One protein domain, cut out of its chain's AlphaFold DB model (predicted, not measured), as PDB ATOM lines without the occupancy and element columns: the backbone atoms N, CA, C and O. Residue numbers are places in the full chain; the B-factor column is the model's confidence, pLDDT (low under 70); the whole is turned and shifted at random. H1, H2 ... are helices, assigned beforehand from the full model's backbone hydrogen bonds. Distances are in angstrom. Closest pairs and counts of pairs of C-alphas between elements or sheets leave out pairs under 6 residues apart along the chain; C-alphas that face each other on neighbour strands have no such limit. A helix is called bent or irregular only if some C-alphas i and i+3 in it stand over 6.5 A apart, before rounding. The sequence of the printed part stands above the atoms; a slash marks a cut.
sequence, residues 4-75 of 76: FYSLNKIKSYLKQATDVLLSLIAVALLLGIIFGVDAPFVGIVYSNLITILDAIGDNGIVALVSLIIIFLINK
ATOM      1  N   PHE A   4     -36.822 -32.835  23.674       85.94
ATOM      2  CA  PHE A   4     -36.929 -34.178  23.099       85.94
ATOM      3  C   PHE A   4     -37.957 -34.262  21.962       85.94
ATOM      4  O   PHE A   4     -37.721 -34.941  20.961       85.94
ATOM      5  N   TYR A   5     -39.070 -33.530  22.067       86.12
ATOM      6  CA  TYR A   5     -40.073 -33.454  21.004       86.12
ATOM      7  C   TYR A   5     -39.499 -32.797  19.736       86.12
ATOM      8  O   TYR A   5     -39.717 -33.291  18.628       86.12
ATOM      9  N   SER A   6     -38.698 -31.737  19.889       90.06
ATOM     10  CA  SER A   6     -38.035 -31.068  18.761       90.06
ATOM     11  C   SER A   6     -37.022 -31.974  18.051       90.06
ATOM     12  O   SER A   6     -37.016 -32.041  16.821       90.06
ATOM     13  N   LEU A   7     -36.204 -32.723  18.800       94.62
ATOM     14  CA  LEU A   7     -35.235 -33.661  18.215       94.62
ATOM     15  C   LEU A   7     -35.914 -34.801  17.449       94.62
ATOM     16  O   LEU A   7     -35.496 -35.134  16.339       94.62
ATOM     17  N   ASN A   8     -36.995 -35.360  17.998       95.38
ATOM     18  CA  ASN A   8     -37.772 -36.396  17.315       95.38
ATOM     19  C   ASN A   8     -38.363 -35.887  15.996       95.38
ATOM     20  O   ASN A   8     -38.377 -36.608  14.996       95.38
ATOM     21  N   LYS A   9     -38.798 -34.625  15.967       94.88
ATOM     22  CA  LYS A   9     -39.334 -33.988  14.764       94.88
ATOM     23  C   LYS A   9     -38.252 -33.771  13.700       94.88
ATOM     24  O   LYS A   9     -38.465 -34.130  12.546       94.88
ATOM     25  N   ILE A  10     -37.068 -33.287  14.087       95.88
ATOM     26  CA  ILE A  10     -35.911 -33.158  13.181       95.88
ATOM     27  C   ILE A  10     -35.518 -34.525  12.613       95.88
ATOM     28  O   ILE A  10     -35.365 -34.672  11.402       95.88
ATOM     29  N   LYS A  11     -35.428 -35.549  13.470       96.31
ATOM     30  CA  LYS A  11     -35.135 -36.921  13.042       96.31
ATOM     31  C   LYS A  11     -36.167 -37.437  12.037       96.31
ATOM     32  O   LYS A  11     -35.794 -38.088  11.066       96.31
ATOM     33  N   SER A  12     -37.448 -37.131  12.244       96.94
ATOM     34  CA  SER A  12     -38.514 -37.492  11.305       96.94
ATOM     35  C   SER A  12     -38.330 -36.826   9.938       96.94
ATOM     36  O   SER A  12     -38.465 -37.503   8.920       96.94
ATOM     37  N   TYR A  13     -37.972 -35.541   9.894       96.81
ATOM     38  CA  TYR A  13     -37.711 -34.850   8.627       96.81
ATOM     39  C   TYR A  13     -36.476 -35.391   7.905       96.81
ATOM     40  O   TYR A  13     -36.535 -35.630   6.703       96.81
ATOM     41  N   LEU A  14     -35.387 -35.648   8.634       97.38
ATOM     42  CA  LEU A  14     -34.182 -36.249   8.057       97.38
ATOM     43  C   LEU A  14     -34.460 -37.641   7.495       97.38
ATOM     44  O   LEU A  14     -33.963 -37.973   6.422       97.38
ATOM     45  N   LYS A  15     -35.293 -38.434   8.178       97.31
ATOM     46  CA  LYS A  15     -35.732 -39.733   7.666       97.31
ATOM     47  C   LYS A  15     -36.500 -39.577   6.353       97.31
ATOM     48  O   LYS A  15     -36.118 -40.193   5.372       97.31
ATOM     49  N   GLN A  16     -37.508 -38.705   6.312       97.25
ATOM     50  CA  GLN A  16     -38.295 -38.465   5.095       97.25
ATOM     51  C   GLN A  16     -37.427 -37.978   3.926       97.25
ATOM     52  O   GLN A  16     -37.570 -38.463   2.807       97.25
ATOM     53  N   ALA A  17     -36.490 -37.060   4.180       97.12
ATOM     54  CA  ALA A  17     -35.546 -36.601   3.165       97.12
ATOM     55  C   ALA A  17     -34.644 -37.743   2.670       97.12
ATOM     56  O   ALA A  17     -34.445 -37.896   1.467       97.12
ATOM     57  N   THR A  18     -34.145 -38.575   3.587       97.19
ATOM     58  CA  THR A  18     -33.322 -39.746   3.254       97.19
ATOM     59  C   THR A  18     -34.101 -40.760   2.421       97.19
ATOM     60  O   THR A  18     -33.560 -41.266   1.444       97.19
ATOM     61  N   ASP A  19     -35.369 -41.013   2.748       96.12
ATOM     62  CA  ASP A  19     -36.233 -41.939   2.008       96.12
ATOM     63  C   ASP A  19     -36.416 -41.480   0.544       96.12
ATOM     64  O   ASP A  19     -36.317 -42.284  -0.385       96.12
ATOM     65  N   VAL A  20     -36.597 -40.172   0.318       97.50
ATOM     66  CA  VAL A  20     -36.679 -39.589  -1.035       97.50
ATOM     67  C   VAL A  20     -35.343 -39.697  -1.775       97.50
ATOM     68  O   VAL A  20     -35.310 -40.116  -2.933       97.50
ATOM     69  N   LEU A  21     -34.231 -39.357  -1.117       96.56
ATOM     70  CA  LEU A  21     -32.894 -39.444  -1.713       96.56
ATOM     71  C   LEU A  21     -32.514 -40.886  -2.064       96.56
ATOM     72  O   LEU A  21     -31.939 -41.118  -3.123       96.56
ATOM     73  N   LEU A  22     -32.875 -41.858  -1.223       96.94
ATOM     74  CA  LEU A  22     -32.684 -43.283  -1.494       96.94
ATOM     75  C   LEU A  22     -33.407 -43.710  -2.772       96.94
ATOM     76  O   LEU A  22     -32.813 -44.386  -3.612       96.94
ATOM     77  N   SER A  23     -34.661 -43.288  -2.950       96.38
ATOM     78  CA  SER A  23     -35.416 -43.577  -4.174       96.38
ATOM     79  C   SER A  23     -34.769 -42.935  -5.407       96.38
ATOM     80  O   SER A  23     -34.628 -43.592  -6.440       96.38
ATOM     81  N   LEU A  24     -34.289 -41.692  -5.286       96.62
ATOM     82  CA  LEU A  24     -33.579 -40.998  -6.363       96.62
ATOM     83  C   LEU A  24     -32.274 -41.709  -6.750       96.62
ATOM     84  O   LEU A  24     -32.014 -41.901  -7.938       96.62
ATOM     85  N   ILE A  25     -31.477 -42.133  -5.764       96.44
ATOM     86  CA  ILE A  25     -30.237 -42.890  -5.986       96.44
ATOM     87  C   ILE A  25     -30.548 -44.218  -6.677       96.44
ATOM     88  O   ILE A  25     -29.874 -44.565  -7.642       96.44
ATOM     89  N   ALA A  26     -31.585 -44.940  -6.241       96.38
ATOM     90  CA  ALA A  26     -31.967 -46.211  -6.853       96.38
ATOM     91  C   ALA A  26     -32.283 -46.055  -8.350       96.38
ATOM     92  O   ALA A  26     -31.770 -46.813  -9.172       96.38
ATOM     93  N   VAL A  27     -33.065 -45.036  -8.720       97.00
ATOM     94  CA  VAL A  27     -33.358 -44.735 -10.131       97.00
ATOM     95  C   VAL A  27     -32.087 -44.330 -10.882       97.00
ATOM     96  O   VAL A  27     -31.838 -44.839 -11.973       97.00
ATOM     97  N   ALA A  28     -31.254 -43.463 -10.300       96.75
ATOM     98  CA  ALA A  28     -30.008 -43.020 -10.921       96.75
ATOM     99  C   ALA A  28     -29.042 -44.183 -11.193       96.75
ATOM    100  O   ALA A  28     -28.431 -44.219 -12.255       96.75
ATOM    101  N   LEU A  29     -28.942 -45.158 -10.286       96.75
ATOM    102  CA  LEU A  29     -28.116 -46.351 -10.483       96.75
ATOM    103  C   LEU A  29     -28.623 -47.212 -11.642       96.75
ATOM    104  O   LEU A  29     -27.827 -47.613 -12.486       96.75
ATOM    105  N   LEU A  30     -29.937 -47.452 -11.727       96.19
ATOM    106  CA  LEU A  30     -30.529 -48.202 -12.841       96.19
ATOM    107  C   LEU A  30     -30.263 -47.516 -14.186       96.19
ATOM    108  O   LEU A  30     -29.878 -48.171 -15.152       96.19
ATOM    109  N   LEU A  31     -30.421 -46.193 -14.240       96.75
ATOM    110  CA  LEU A  31     -30.116 -45.414 -15.440       96.75
ATOM    111  C   LEU A  31     -28.611 -45.408 -15.743       96.75
ATOM    112  O   LEU A  31     -28.238 -45.529 -16.904       96.75
ATOM    113  N   GLY A  32     -27.750 -45.326 -14.730       95.31
ATOM    114  CA  GLY A  32     -26.295 -45.402 -14.883       95.31
ATOM    115  C   GLY A  32     -25.828 -46.739 -15.467       95.31
ATOM    116  O   GLY A  32     -24.922 -46.752 -16.294       95.31
ATOM    117  N   ILE A  33     -26.498 -47.847 -15.132       94.50
ATOM    118  CA  ILE A  33     -26.238 -49.164 -15.739       94.50
ATOM    119  C   ILE A  33     -26.591 -49.168 -17.237       94.50
ATOM    120  O   ILE A  33     -25.877 -49.771 -18.031       94.50
ATOM    121  N   ILE A  34     -27.682 -48.501 -17.628       96.62
ATOM    122  CA  ILE A  34     -28.161 -48.476 -19.022       96.62
ATOM    123  C   ILE A  34     -27.334 -47.515 -19.884       96.62
ATOM    124  O   ILE A  34     -26.958 -47.856 -21.002       96.62
ATOM    125  N   PHE A  35     -27.087 -46.304 -19.385       95.94
ATOM    126  CA  PHE A  35     -26.461 -45.220 -20.146       95.94
ATOM    127  C   PHE A  35     -24.940 -45.141 -19.976       95.94
ATOM    128  O   PHE A  35     -24.278 -44.488 -20.778       95.94
ATOM    129  N   GLY A  36     -24.380 -45.812 -18.968       92.19
ATOM    130  CA  GLY A  36     -22.944 -45.838 -18.701       92.19
ATOM    131  C   GLY A  36     -22.426 -44.640 -17.897       92.19
ATOM    132  O   GLY A  36     -23.168 -43.743 -17.489       92.19
ATOM    133  N   VAL A  37     -21.112 -44.646 -17.653       93.94
ATOM    134  CA  VAL A  37     -20.416 -43.703 -16.754       93.94
ATOM    135  C   VAL A  37     -20.326 -42.273 -17.288       93.94
ATOM    136  O   VAL A  37     -20.233 -41.337 -16.498       93.94
ATOM    137  N   ASP A  38     -20.414 -42.089 -18.605       94.69
ATOM    138  CA  ASP A  38     -20.312 -40.771 -19.247       94.69
ATOM    139  C   ASP A  38     -21.630 -39.976 -19.183       94.69
ATOM    140  O   ASP A  38     -21.676 -38.790 -19.520       94.69
ATOM    141  N   ALA A  39     -22.722 -40.612 -18.747       94.50
ATOM    142  CA  ALA A  39     -24.025 -39.974 -18.641       94.50
ATOM    143  C   ALA A  39     -24.047 -38.925 -17.504       94.50
ATOM    144  O   ALA A  39     -23.681 -39.240 -16.364       94.50
ATOM    145  N   PRO A  40     -24.531 -37.689 -17.757       92.44
ATOM    146  CA  PRO A  40     -24.591 -36.642 -16.740       92.44
ATOM    147  C   PRO A  40     -25.390 -37.084 -15.515       92.44
ATOM    148  O   PRO A  40     -26.438 -37.715 -15.652       92.44
ATOM    149  N   PHE A  41     -24.923 -36.709 -14.321       93.88
ATOM    150  CA  PHE A  41     -25.488 -37.087 -13.016       93.88
ATOM    151  C   PHE A  41     -25.483 -38.604 -12.728       93.88
ATOM    152  O   PHE A  41     -24.823 -39.028 -11.782       93.88
ATOM    153  N   VAL A  42     -26.163 -39.430 -13.525       97.00
ATOM    154  CA  VAL A  42     -26.343 -40.873 -13.270       97.00
ATOM    155  C   VAL A  42     -25.042 -41.667 -13.390       97.00
ATOM    156  O   VAL A  42     -24.789 -42.540 -12.559       97.00
ATOM    157  N   GLY A  43     -24.182 -41.321 -14.352       95.50
ATOM    158  CA  GLY A  43     -22.874 -41.953 -14.517       95.50
ATOM    159  C   GLY A  43     -21.944 -41.671 -13.336       95.50
ATOM    160  O   GLY A  43     -21.262 -42.570 -12.848       95.50
ATOM    161  N   ILE A  44     -22.013 -40.454 -12.784       96.31
ATOM    162  CA  ILE A  44     -21.268 -40.055 -11.581       96.31
ATOM    163  C   ILE A  44     -21.757 -40.838 -10.356       96.31
ATOM    164  O   ILE A  44     -20.947 -41.349  -9.586       96.31
ATOM    165  N   VAL A  45     -23.077 -40.964 -10.171       96.19
ATOM    166  CA  VAL A  45     -23.656 -41.734  -9.054       96.19
ATOM    167  C   VAL A  45     -23.237 -43.202  -9.133       96.19
ATOM    168  O   VAL A  45     -22.808 -43.767  -8.126       96.19
ATOM    169  N   TYR A  46     -23.307 -43.801 -10.323       95.50
ATOM    170  CA  TYR A  46     -22.858 -45.171 -10.550       95.50
ATOM    171  C   TYR A  46     -21.361 -45.333 -10.255       95.50
ATOM    172  O   TYR A  46     -20.985 -46.209  -9.479       95.50
ATOM    173  N   SER A  47     -20.508 -44.450 -10.786       95.19
ATOM    174  CA  SER A  47     -19.060 -44.517 -10.551       95.19
ATOM    175  C   SER A  47     -18.702 -44.385  -9.069       95.19
ATOM    176  O   SER A  47     -17.864 -45.139  -8.582       95.19
ATOM    177  N   ASN A  48     -19.355 -43.478  -8.337       94.94
ATOM    178  CA  ASN A  48     -19.134 -43.320  -6.898       94.94
ATOM    179  C   ASN A  48     -19.479 -44.601  -6.126       94.94
ATOM    180  O   ASN A  48     -18.762 -44.965  -5.195       94.94
ATOM    181  N   LEU A  49     -20.555 -45.300  -6.512       92.00
ATOM    182  CA  LEU A  49     -20.915 -46.576  -5.893       92.00
ATOM    183  C   LEU A  49     -19.840 -47.635  -6.147       92.00
ATOM    184  O   LEU A  49     -19.414 -48.287  -5.198       92.00
ATOM    185  N   ILE A  50     -19.385 -47.781  -7.396       91.25
ATOM    186  CA  ILE A  50     -18.330 -48.743  -7.743       91.25
ATOM    187  C   ILE A  50     -17.050 -48.451  -6.954       91.25
ATOM    188  O   ILE A  50     -16.515 -49.353  -6.325       91.25
ATOM    189  N   THR A  51     -16.626 -47.187  -6.858       93.44
ATOM    190  CA  THR A  51     -15.448 -46.807  -6.056       93.44
ATOM    191  C   THR A  51     -15.581 -47.197  -4.581       93.44
ATOM    192  O   THR A  51     -14.611 -47.645  -3.971       93.44
ATOM    193  N   ILE A  52     -16.772 -47.054  -3.990       90.69
ATOM    194  CA  ILE A  52     -17.018 -47.483  -2.605       90.69
ATOM    195  C   ILE A  52     -16.951 -49.011  -2.490       90.69
ATOM    196  O   ILE A  52     -16.358 -49.520  -1.540       90.69
ATOM    197  N   LEU A  53     -17.538 -49.743  -3.440       87.50
ATOM    198  CA  LEU A  53     -17.492 -51.208  -3.459       87.50
ATOM    199  C   LEU A  53     -16.055 -51.724  -3.612       87.50
ATOM    200  O   LEU A  53     -15.648 -52.619  -2.874       87.50
ATOM    201  N   ASP A  54     -15.264 -51.100  -4.481       90.25
ATOM    202  CA  ASP A  54     -13.853 -51.436  -4.677       90.25
ATOM    203  C   ASP A  54     -13.025 -51.167  -3.413       90.25
ATOM    204  O   ASP A  54     -12.167 -51.972  -3.049       90.25
ATOM    205  N   ALA A  55     -13.312 -50.074  -2.693       90.19
ATOM    206  CA  ALA A  55     -12.646 -49.749  -1.429       90.19
ATOM    207  C   ALA A  55     -12.951 -50.763  -0.312       90.19
ATOM    208  O   ALA A  55     -12.129 -50.974   0.581       90.19
ATOM    209  N   ILE A  56     -14.128 -51.387  -0.356       87.00
ATOM    210  CA  ILE A  56     -14.527 -52.472   0.547       87.00
ATOM    211  C   ILE A  56     -13.852 -53.795   0.135       87.00
ATOM    212  O   ILE A  56     -13.544 -54.633   0.989       87.00
ATOM    213  N   GLY A  57     -13.587 -53.966  -1.161       85.19
ATOM    214  CA  GLY A  57     -13.004 -55.164  -1.747       85.19
ATOM    215  C   GLY A  57     -13.968 -56.355  -1.754       85.19
ATOM    216  O   GLY A  57     -14.997 -56.375  -1.076       85.19
ATOM    217  N   ASP A  58     -13.600 -57.394  -2.501       81.12
ATOM    218  CA  ASP A  58     -14.452 -58.570  -2.739       81.12
ATOM    219  C   ASP A  58     -14.867 -59.267  -1.425       81.12
ATOM    220  O   ASP A  58     -16.028 -59.606  -1.185       81.12
ATOM    221  N   ASN A  59     -13.921 -59.353  -0.483       85.31
ATOM    222  CA  ASN A  59     -14.156 -59.920   0.845       85.31
ATOM    223  C   ASN A  59     -15.113 -59.081   1.706       85.31
ATOM    224  O   ASN A  59     -15.808 -59.628   2.564       85.31
ATOM    225  N   GLY A  60     -15.160 -57.761   1.516       83.75
ATOM    226  CA  GLY A  60     -16.003 -56.896   2.331       83.75
ATOM    227  C   GLY A  60     -17.480 -56.954   1.925       83.75
ATOM    228  O   GLY A  60     -18.350 -56.879   2.793       83.75
ATOM    229  N   ILE A  61     -17.783 -57.211   0.646       86.31
ATOM    230  CA  ILE A  61     -19.156 -57.508   0.201       86.31
ATOM    231  C   ILE A  61     -19.630 -58.833   0.813       86.31
ATOM    232  O   ILE A  61     -20.717 -58.891   1.390       86.31
ATOM    233  N   VAL A  62     -18.797 -59.879   0.770       88.81
ATOM    234  CA  VAL A  62     -19.104 -61.182   1.391       88.81
ATOM    235  C   VAL A  62     -19.338 -61.034   2.899       88.81
ATOM    236  O   VAL A  62     -20.288 -61.609   3.440       88.81
ATOM    237  N   ALA A  63     -18.528 -60.218   3.582       88.44
ATOM    238  CA  ALA A  63     -18.709 -59.920   5.000       88.44
ATOM    239  C   ALA A  63     -20.044 -59.200   5.280       88.44
ATOM    240  O   ALA A  63     -20.773 -59.600   6.192       88.44
ATOM    241  N   LEU A  64     -20.413 -58.193   4.478       90.00
ATOM    242  CA  LEU A  64     -21.692 -57.480   4.609       90.00
ATOM    243  C   LEU A  64     -22.899 -58.398   4.377       90.00
ATOM    244  O   LEU A  64     -23.835 -58.395   5.179       90.00
ATOM    245  N   VAL A  65     -22.871 -59.226   3.328       90.31
ATOM    246  CA  VAL A  65     -23.933 -60.208   3.049       90.31
ATOM    247  C   VAL A  65     -24.064 -61.205   4.202       90.31
ATOM    248  O   VAL A  65     -25.176 -61.494   4.646       90.31
ATOM    249  N   SER A  66     -22.941 -61.673   4.750       93.75
ATOM    250  CA  SER A  66     -22.928 -62.584   5.900       93.75
ATOM    251  C   SER A  66     -23.591 -61.959   7.133       93.75
ATOM    252  O   SER A  66     -24.420 -62.602   7.777       93.75
ATOM    253  N   LEU A  67     -23.300 -60.687   7.438       93.44
ATOM    254  CA  LEU A  67     -23.941 -59.959   8.541       93.44
ATOM    255  C   LEU A  67     -25.455 -59.815   8.340       93.44
ATOM    256  O   LEU A  67     -26.216 -59.990   9.294       93.44
ATOM    257  N   ILE A  68     -25.904 -59.543   7.111       94.12
ATOM    258  CA  ILE A  68     -27.335 -59.463   6.782       94.12
ATOM    259  C   ILE A  68     -28.017 -60.814   7.024       94.12
ATOM    260  O   ILE A  68     -29.064 -60.853   7.666       94.12
ATOM    261  N   ILE A  69     -27.423 -61.922   6.567       94.94
ATOM    262  CA  ILE A  69     -27.966 -63.275   6.781       94.94
ATOM    263  C   ILE A  69     -28.078 -63.580   8.281       94.94
ATOM    264  O   ILE A  69     -29.134 -64.007   8.746       94.94
ATOM    265  N   ILE A  70     -27.023 -63.305   9.055       95.69
ATOM    266  CA  ILE A  70     -27.019 -63.493  10.515       95.69
ATOM    267  C   ILE A  70     -28.121 -62.658  11.176       95.69
ATOM    268  O   ILE A  70     -28.817 -63.152  12.067       95.69
ATOM    269  N   PHE A  71     -28.295 -61.406  10.747       95.62
ATOM    270  CA  PHE A  71     -29.338 -60.526  11.267       95.62
ATOM    271  C   PHE A  71     -30.740 -61.048  10.934       95.62
ATOM    272  O   PHE A  71     -31.594 -61.082  11.814       95.62
ATOM    273  N   LEU A  72     -30.975 -61.507   9.701       94.38
ATOM    274  CA  LEU A  72     -32.260 -62.074   9.280       94.38
ATOM    275  C   LEU A  72     -32.614 -63.354  10.050       94.38
ATOM    276  O   LEU A  72     -33.768 -63.520  10.428       94.38
ATOM    277  N   ILE A  73     -31.635 -64.224  10.328       94.31
ATOM    278  CA  ILE A  73     -31.841 -65.443  11.131       94.31
ATOM    279  C   ILE A  73     -32.128 -65.104  12.603       94.31
ATOM    280  O   ILE A  73     -32.971 -65.746  13.229       94.31
ATOM    281  N   ASN A  74     -31.431 -64.109  13.167       92.31
ATOM    282  CA  ASN A  74     -31.623 -63.690  14.563       92.31
ATOM    283  C   ASN A  74     -32.883 -62.853  14.786       92.31
ATOM    284  O   ASN A  74     -33.331 -62.731  15.924       92.31
ATOM    285  N   LYS A  75     -33.466 -62.290  13.726       75.31
ATOM    286  CA  LYS A  75     -34.739 -61.573  13.775       75.31
ATOM    287  C   LYS A  75     -35.905 -62.573  13.843       75.31
ATOM    288  O   LYS A  75     -36.735 -62.631  12.940       75.31
TER     289      LYS A  75
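Overview. This is residues 4 to 75 of the 76 residues of an uncharacterized protein of Gammaproteobacteria bacterium (UniProt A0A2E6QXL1). Picture three sides of an open frame: the long straight helix H1, then the arm H2a standing across its far end, then the arm H2b turning off at a corner, with an empty gap between H1 and H2b. Residues 4 to 24 of H1 and residues 65 to 75, of which 65 to 74 belong to H2, stick out as free arms. The printed part has 72 residues with two named helices, H1 then H2, and no named strand; its class is all helix. It is only just loose, close to extended, with a radius of gyration of the C-alphas of 16.5 A and spans of 45 by 33 by 19 A.

Arrangement. Start with H1, residues 4 to 35, and go on through a short link of 6 residues to H2, residues 42 to 74. By its hydrogen bonds H2 was assigned as one helix, but it is bent: C-alphas 55 and 58 are 9.1 A apart. Its arms are H2a, residues 42 to 55, and H2b, residues 58 to 74. H1 touches H2a, with residues 25 to 35 alone meeting residues 42 to 46 alone; the closest C-alphas, of Gly 32 and Val 42, are 4.8 A apart. Their lines are about perpendicular, at 78 degrees. H2a and H2b are about perpendicular, at 88 degrees. They are close but not clearly touching, the closest C-alphas being those of Leu 53 and Ile 61, 7.5 A apart. H1 and H2b are apart. In H1, H2a and H2b every O i to N i+4 pair is within hydrogen-bond range.

Along the chain. Find C-alpha 4 at (-36.929, -34.178, 23.099); from there H1 runs 45.8 A to C-alpha 35. Pick up H2a at C-alpha 42, at (-26.343, -40.873, -13.270), and follow it for 20.2 A to C-alpha 55. H2b runs 24.9 A from C-alpha 58 to C-alpha 74 at (-31.623, -63.690, 14.563).

Size, cuts and confidence. The two C-alphas farthest apart, those of Phe 4 and Asp 38, are 46.0 A apart. The printed part has no cut, and no link is long. The mean pLDDT of the printed part is 93.3, and no printed residue is under 70.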